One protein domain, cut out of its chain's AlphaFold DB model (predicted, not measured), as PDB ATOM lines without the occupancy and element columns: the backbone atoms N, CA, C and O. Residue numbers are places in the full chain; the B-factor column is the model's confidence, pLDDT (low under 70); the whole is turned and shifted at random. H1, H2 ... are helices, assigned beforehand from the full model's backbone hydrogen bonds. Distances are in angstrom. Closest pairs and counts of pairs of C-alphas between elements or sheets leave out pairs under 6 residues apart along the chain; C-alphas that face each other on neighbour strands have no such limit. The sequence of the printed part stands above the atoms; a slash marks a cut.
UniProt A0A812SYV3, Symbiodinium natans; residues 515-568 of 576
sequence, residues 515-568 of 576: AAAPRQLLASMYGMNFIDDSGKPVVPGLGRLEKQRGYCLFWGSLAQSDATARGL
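AT A GLANCE: This is residues 515 to 568 of the 576 residues of a protein of Symbiodinium natans (UniProt A0A812SYV3). Two helices, a shorter H1 and a longer H2, lie side by side and run in opposite directions with a narrow gap between them, and a long looping link beyond one end of the pair makes the turn from H1 to H2. The printed part has 54 residues with two named helices, H1 then H2, and no named strand; the class is all helix. It is a loose rod, with a radius of gyration of the C-alphas of 13.2 A and spans of 45 by 21 by 14 A.

HOW THE PARTS SIT: Look first at H1, residues 518 to 526, then at H2, residues 550 to 568. They are near each other, with 6 pairs of C-alphas within 10 A and the closest at 8.1 A. Between them, residues 538 to 539 pair antiparallel with residues 543 to 544. In H1 and H2 every O i to N i+4 pair is within hydrogen-bond range.

IN THESE COORDINATES: Find C-alpha 518 at (119.864, 136.229, 133.605); from there H1 runs 12.1 A to C-alpha 526. H2 runs 27.8 A from C-alpha 550 to C-alpha 568 at (121.419, 155.214, 131.290).

THE WHOLE: The C-alphas of Ser 534 and Leu 568, the two farthest apart, are 44.8 A apart. The link from H1 to H2 is long, 23 residues, and the printed part has no cut. Confidence is low, under 70, at residues 515 to 522, 540, 558 and 560 to 568.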
ATOM      1  N   ALA A 515     122.890 142.714 133.976       58.47
ATOM      2  CA  ALA A 515     122.061 142.835 132.773       58.47
ATOM      3  C   ALA A 515     122.207 141.658 131.781       58.47
ATOM      4  O   ALA A 515     121.331 141.456 130.933       58.47
ATOM      5  N   ALA A 516     123.295 140.879 131.872       56.34
ATOM      6  CA  ALA A 516     123.647 139.855 130.882       56.34
ATOM      7  C   ALA A 516     123.462 138.411 131.385       56.34
ATOM      8  O   ALA A 516     122.998 137.555 130.630       56.34
ATOM      9  N   ALA A 517     123.760 138.135 132.659       57.00
ATOM     10  CA  ALA A 517     123.711 136.783 133.223       57.00
ATOM     11  C   ALA A 517     122.302 136.136 133.316       57.00
ATOM     12  O   ALA A 517     122.214 134.919 133.144       57.00
ATOM     13  N   PRO A 518     121.180 136.868 133.504       63.97
ATOM     14  CA  PRO A 518     119.864 136.229 133.605       63.97
ATOM     15  C   PRO A 518     119.353 135.626 132.289       63.97
ATOM     16  O   PRO A 518     118.462 134.784 132.313       63.97
ATOM     17  N   ARG A 519     119.877 136.045 131.125       62.84
ATOM     18  CA  ARG A 519     119.247 135.742 129.825       62.84
ATOM     19  C   ARG A 519     119.386 134.280 129.419       62.84
ATOM     20  O   ARG A 519     118.410 133.689 128.973       62.84
ATOM     21  N   GLN A 520     120.570 133.693 129.603       66.00
ATOM     22  CA  GLN A 520     120.789 132.270 129.316       66.00
ATOM     23  C   GLN A 520     120.026 131.376 130.291       66.00
ATOM     24  O   GLN A 520     119.482 130.355 129.883       66.00
ATOM     25  N   LEU A 521     119.931 131.784 131.557       67.75
ATOM     26  CA  LEU A 521     119.241 131.003 132.575       67.75
ATOM     27  C   LEU A 521     117.719 131.056 132.383       67.75
ATOM     28  O   LEU A 521     117.063 130.020 132.423       67.75
ATOM     29  N   LEU A 522     117.168 132.233 132.073       68.81
ATOM     30  CA  LEU A 522     115.768 132.368 131.684       68.81
ATOM     31  C   LEU A 522     115.488 131.572 130.406       68.81
ATOM     32  O   LEU A 522     114.607 130.722 130.421       68.81
ATOM     33  N   ALA A 523     116.273 131.740 129.338       71.38
ATOM     34  CA  ALA A 523     116.098 130.948 128.117       71.38
ATOM     35  C   ALA A 523     116.161 129.430 128.381       71.38
ATOM     36  O   ALA A 523     115.376 128.682 127.805       71.38
ATOM     37  N   SER A 524     117.024 128.983 129.302       70.62
ATOM     38  CA  SER A 524     117.095 127.583 129.730       70.62
ATOM     39  C   SER A 524     115.851 127.134 130.505       70.62
ATOM     40  O   SER A 524     115.374 126.029 130.267       70.62
ATOM     41  N   MET A 525     115.295 127.963 131.397       70.81
ATOM     42  CA  MET A 525     114.051 127.647 132.114       70.81
ATOM     43  C   MET A 525     112.846 127.574 131.169       70.81
ATOM     44  O   MET A 525     111.996 126.708 131.333       70.81
ATOM     45  N   TYR A 526     112.783 128.444 130.158       71.38
ATOM     46  CA  TYR A 526     111.716 128.415 129.149       71.38
ATOM     47  C   TYR A 526     111.910 127.326 128.083       71.38
ATOM     48  O   TYR A 526     110.958 126.991 127.384       71.38
ATOM     49  N   GLY A 527     113.115 126.762 127.960       73.88
ATOM     50  CA  GLY A 527     113.387 125.598 127.115       73.88
ATOM     51  C   GLY A 527     112.903 124.273 127.715       73.88
ATOM     52  O   GLY A 527     112.823 123.277 127.000       73.88
ATOM     53  N   MET A 528     112.560 124.246 129.008       76.44
ATOM     54  CA  MET A 528     111.996 123.069 129.666       76.44
ATOM     55  C   MET A 528     110.480 122.989 129.434       76.44
ATOM     56  O   MET A 528     109.736 123.924 129.725       76.44
ATOM     57  N   ASN A 529     110.014 121.844 128.930       78.00
ATOM     58  CA  ASN A 529     108.595 121.578 128.688       78.00
ATOM     59  C   ASN A 529     107.886 121.243 130.010       78.00
ATOM     60  O   ASN A 529     107.785 120.084 130.407       78.00
ATOM     61  N   PHE A 530     107.406 122.268 130.702       79.31
ATOM     62  CA  PHE A 530     106.533 122.106 131.859       79.31
ATOM     63  C   PHE A 530     105.097 121.887 131.388       79.31
ATOM     64  O   PHE A 530     104.553 122.707 130.649       79.31
ATOM     65  N   ILE A 531     104.488 120.782 131.808       82.25
ATOM     66  CA  ILE A 531     103.141 120.374 131.411       82.25
ATOM     67  C   ILE A 531     102.277 120.274 132.679       82.25
ATOM     68  O   ILE A 531     102.702 119.689 133.670       82.25
ATOM     69  N   ASP A 532     101.096 120.892 132.655       83.12
ATOM     70  CA  ASP A 532     100.067 120.835 133.708       83.12
ATOM     71  C   ASP A 532      99.383 119.458 133.660       83.12
ATOM     72  O   ASP A 532      99.415 118.796 132.624       83.12
ATOM     73  N   ASP A 533      98.763 119.014 134.754       80.44
ATOM     74  CA  ASP A 533      98.046 117.729 134.846       80.44
ATOM     75  C   ASP A 533      97.038 117.475 133.692       80.44
ATOM     76  O   ASP A 533      96.709 116.339 133.367       80.44
ATOM     77  N   SER A 534      96.574 118.531 133.023       86.38
ATOM     78  CA  SER A 534      95.732 118.548 131.821       86.38
ATOM     79  C   SER A 534      96.487 118.411 130.490       86.38
ATOM     80  O   SER A 534      95.889 118.577 129.426       86.38
ATOM     81  N   GLY A 535      97.794 118.147 130.507       83.69
ATOM     82  CA  GLY A 535      98.613 117.974 129.306       83.69
ATOM     83  C   GLY A 535      98.978 119.277 128.584       83.69
ATOM     84  O   GLY A 535      99.483 119.241 127.461       83.69
ATOM     85  N   LYS A 536      98.719 120.444 129.187       82.56
ATOM     86  CA  LYS A 536      98.967 121.758 128.567       82.56
ATOM     87  C   LYS A 536     100.279 122.372 129.052       82.56
ATOM     88  O   LYS A 536     100.564 122.281 130.242       82.56
ATOM     89  N   PRO A 537     101.049 123.051 128.185       77.81
ATOM     90  CA  PRO A 537     102.280 123.703 128.600       77.81
ATOM     91  C   PRO A 537     101.991 124.886 129.539       77.81
ATOM     92  O   PRO A 537     101.187 125.770 129.225       77.81
ATOM     93  N   VAL A 538     102.656 124.918 130.688       84.19
ATOM     94  CA  VAL A 538     102.502 125.942 131.739       84.19
ATOM     95  C   VAL A 538     103.865 126.381 132.217       84.19
ATOM     96  O   VAL A 538     104.702 125.548 132.511       84.19
ATOM     97  N   VAL A 539     104.081 127.682 132.376       79.06
ATOM     98  CA  VAL A 539     105.320 128.177 132.986       79.06
ATOM     99  C   VAL A 539     105.043 128.524 134.447       79.06
ATOM    100  O   VAL A 539     104.112 129.295 134.714       79.06
ATOM    101  N   PRO A 540     105.833 127.999 135.404       66.75
ATOM    102  CA  PRO A 540     105.698 128.353 136.812       66.75
ATOM    103  C   PRO A 540     105.734 129.878 137.004       66.75
ATOM    104  O   PRO A 540     106.679 130.542 136.585       66.75
ATOM    105  N   GLY A 541     104.682 130.444 137.603       70.88
ATOM    106  CA  GLY A 541     104.547 131.884 137.865       70.88
ATOM    107  C   GLY A 541     103.869 132.718 136.764       70.88
ATOM    108  O   GLY A 541     103.349 133.783 137.074       70.88
ATOM    109  N   LEU A 542     103.798 132.235 135.516       74.44
ATOM    110  CA  LEU A 542     103.088 132.912 134.409       74.44
ATOM    111  C   LEU A 542     101.748 132.266 134.042       74.44
ATOM    112  O   LEU A 542     100.989 132.829 133.253       74.44
ATOM    113  N   GLY A 543     101.439 131.106 134.622       80.06
ATOM    114  CA  GLY A 543     100.202 130.381 134.352       80.06
ATOM    115  C   GLY A 543     100.201 129.708 132.976       80.06
ATOM    116  O   GLY A 543     101.250 129.369 132.420       80.06
ATOM    117  N   ARG A 544      99.000 129.456 132.441       81.38
ATOM    118  CA  ARG A 544      98.817 128.800 131.139       81.38
ATOM    119  C   ARG A 544      99.284 129.718 130.015       81.38
ATOM    120  O   ARG A 544      98.778 130.826 129.855       81.38
ATOM    121  N   LEU A 545     100.225 129.231 129.210       74.12
ATOM    122  CA  LEU A 545     100.690 129.930 128.019       74.12
ATOM    123  C   LEU A 545      99.630 129.833 126.919       74.12
ATOM    124  O   LEU A 545      99.658 128.939 126.074       74.12
ATOM    125  N   GLU A 546      98.684 130.768 126.897       79.25
ATOM    126  CA  GLU A 546      97.862 130.962 125.708       79.25
ATOM    127  C   GLU A 546      98.744 131.465 124.554       79.25
ATOM    128  O   GLU A 546      99.544 132.397 124.696       79.25
ATOM    129  N   LYS A 547      98.596 130.796 123.403       71.12
ATOM    130  CA  LYS A 547      99.540 130.685 122.273       71.12
ATOM    131  C   LYS A 547     100.064 131.998 121.666       71.12
ATOM    132  O   LYS A 547     100.941 131.943 120.813       71.12
ATOM    133  N   GLN A 548      99.542 133.160 122.058       73.25
ATOM    134  CA  GLN A 548      99.864 134.447 121.431       73.25
ATOM    135  C   GLN A 548     100.538 135.477 122.344       73.25
ATOM    136  O   GLN A 548     101.149 136.405 121.824       73.25
ATOM    137  N   ARG A 549     100.481 135.352 123.678       71.19
ATOM    138  CA  ARG A 549     100.988 136.425 124.565       71.19
ATOM    139  C   ARG A 549     102.263 136.091 125.320       71.19
ATOM    140  O   ARG A 549     103.074 136.985 125.542       71.19
ATOM    141  N   GLY A 550     102.480 134.827 125.669       74.06
ATOM    142  CA  GLY A 550     103.616 134.450 126.511       74.06
ATOM    143  C   GLY A 550     104.984 134.730 125.890       74.06
ATOM    144  O   GLY A 550     105.858 135.283 126.551       74.06
ATOM    145  N   TYR A 551     105.147 134.431 124.597       75.38
ATOM    146  CA  TYR A 551     106.409 134.665 123.887       75.38
ATOM    147  C   TYR A 551     106.717 136.164 123.748       75.38
ATOM    148  O   TYR A 551     107.843 136.596 123.983       75.38
ATOM    149  N   CYS A 552     105.706 136.982 123.436       76.38
ATOM    150  CA  CYS A 552     105.868 138.431 123.312       76.38
ATOM    151  C   CYS A 552     106.114 139.122 124.658       76.38
ATOM    152  O   CYS A 552     106.914 140.048 124.705       76.38
ATOM    153  N   LEU A 553     105.482 138.682 125.752       75.44
ATOM    154  CA  LEU A 553     105.760 139.216 127.093       75.44
ATOM    155  C   LEU A 553     107.188 138.893 127.543       75.44
ATOM    156  O   LEU A 553     107.884 139.768 128.060       75.44
ATOM    157  N   PHE A 554     107.651 137.668 127.282       74.75
ATOM    158  CA  PHE A 554     109.014 137.254 127.592       74.75
ATOM    159  C   PHE A 554     110.051 138.104 126.840       74.75
ATOM    160  O   PHE A 554     110.848 138.806 127.464       74.75
ATOM    161  N   TRP A 555     109.993 138.129 125.504       76.94
ATOM    162  CA  TRP A 555     110.941 138.904 124.694       76.94
ATOM    163  C   TRP A 555     110.755 140.419 124.821       76.94
ATOM    164  O   TRP A 555     111.731 141.159 124.736       76.94
ATOM    165  N   GLY A 556     109.534 140.886 125.076       77.75
ATOM    166  CA  GLY A 556     109.227 142.295 125.312       77.75
ATOM    167  C   GLY A 556     109.852 142.815 126.604       77.75
ATOM    168  O   GLY A 556     110.483 143.868 126.591       77.75
ATOM    169  N   SER A 557     109.772 142.050 127.699       70.00
ATOM    170  CA  SER A 557     110.450 142.403 128.957       70.00
ATOM    171  C   SER A 557     111.981 142.433 128.803       70.00
ATOM    172  O   SER A 557     112.633 143.363 129.283       70.00
ATOM    173  N   LEU A 558     112.548 141.491 128.035       64.81
ATOM    174  CA  LEU A 558     113.969 141.478 127.668       64.81
ATOM    175  C   LEU A 558     114.356 142.714 126.839       64.81
ATOM    176  O   LEU A 558     115.340 143.383 127.159       64.81
ATOM    177  N   ALA A 559     113.562 143.076 125.831       70.94
ATOM    178  CA  ALA A 559     113.808 144.250 124.994       70.94
ATOM    179  C   ALA A 559     113.693 145.574 125.776       70.94
ATOM    180  O   ALA A 559     114.502 146.483 125.578       70.94
ATOM    181  N   GLN A 560     112.738 145.675 126.710       68.44
ATOM    182  CA  GLN A 560     112.555 146.855 127.563       68.44
ATOM    183  C   GLN A 560     113.778 147.088 128.466       68.44
ATOM    184  O   GLN A 560     114.233 148.224 128.630       68.44
ATOM    185  N   SER A 561     114.358 146.014 129.009       62.88
ATOM    186  CA  SER A 561     115.573 146.109 129.824       62.88
ATOM    187  C   SER A 561     116.808 146.556 129.020       62.88
ATOM    188  O   SER A 561     117.600 147.350 129.527       62.88
ATOM    189  N   ASP A 562     116.923 146.175 127.740       62.50
ATOM    190  CA  ASP A 562     118.001 146.644 126.852       62.50
ATOM    191  C   ASP A 562     117.868 148.129 126.471       62.50
ATOM    192  O   ASP A 562     118.868 148.849 126.417       62.50
ATOM    193  N   ALA A 563     116.645 148.620 126.243       63.84
ATOM    194  CA  ALA A 563     116.408 150.035 125.948       63.84
ATOM    195  C   ALA A 563     116.745 150.935 127.152       63.84
ATOM    196  O   ALA A 563     117.372 151.985 126.999       63.84
ATOM    197  N   THR A 564     116.397 150.484 128.360       62.66
ATOM    198  CA  THR A 564     116.659 151.221 129.606       62.66
ATOM    199  C   THR A 564     118.158 151.250 129.933       62.66
ATOM    200  O   THR A 564     118.694 152.296 130.299       62.66
ATOM    201  N   ALA A 565     118.873 150.139 129.705       59.69
ATOM    202  CA  ALA A 565     120.324 150.069 129.885       59.69
ATOM    203  C   ALA A 565     121.095 150.980 128.909       59.69
ATOM    204  O   ALA A 565     122.071 151.621 129.301       59.69
ATOM    205  N   ARG A 566     120.648 151.096 127.648       60.69
ATOM    206  CA  ARG A 566     121.265 152.018 126.673       60.69
ATOM    207  C   ARG A 566     121.007 153.491 127.007       60.69
ATOM    208  O   ARG A 566     121.911 154.301 126.827       60.69
ATOM    209  N   GLY A 567     119.828 153.835 127.533       58.97
ATOM    210  CA  GLY A 567     119.499 155.207 127.943       58.97
ATOM    211  C   GLY A 567     120.339 155.720 129.120       58.97
ATOM    212  O   GLY A 567     120.811 156.855 129.093       58.97
ATOM    213  N   LEU A 568     120.598 154.869 130.120       55.09
ATOM    214  CA  LEU A 568     121.419 155.214 131.290       55.09
ATOM    215  C   LEU A 568     122.917 155.365 130.970       55.09
ATOM    216  O   LEU A 568     123.581 156.205 131.572       55.09
TER     217      LEU A 568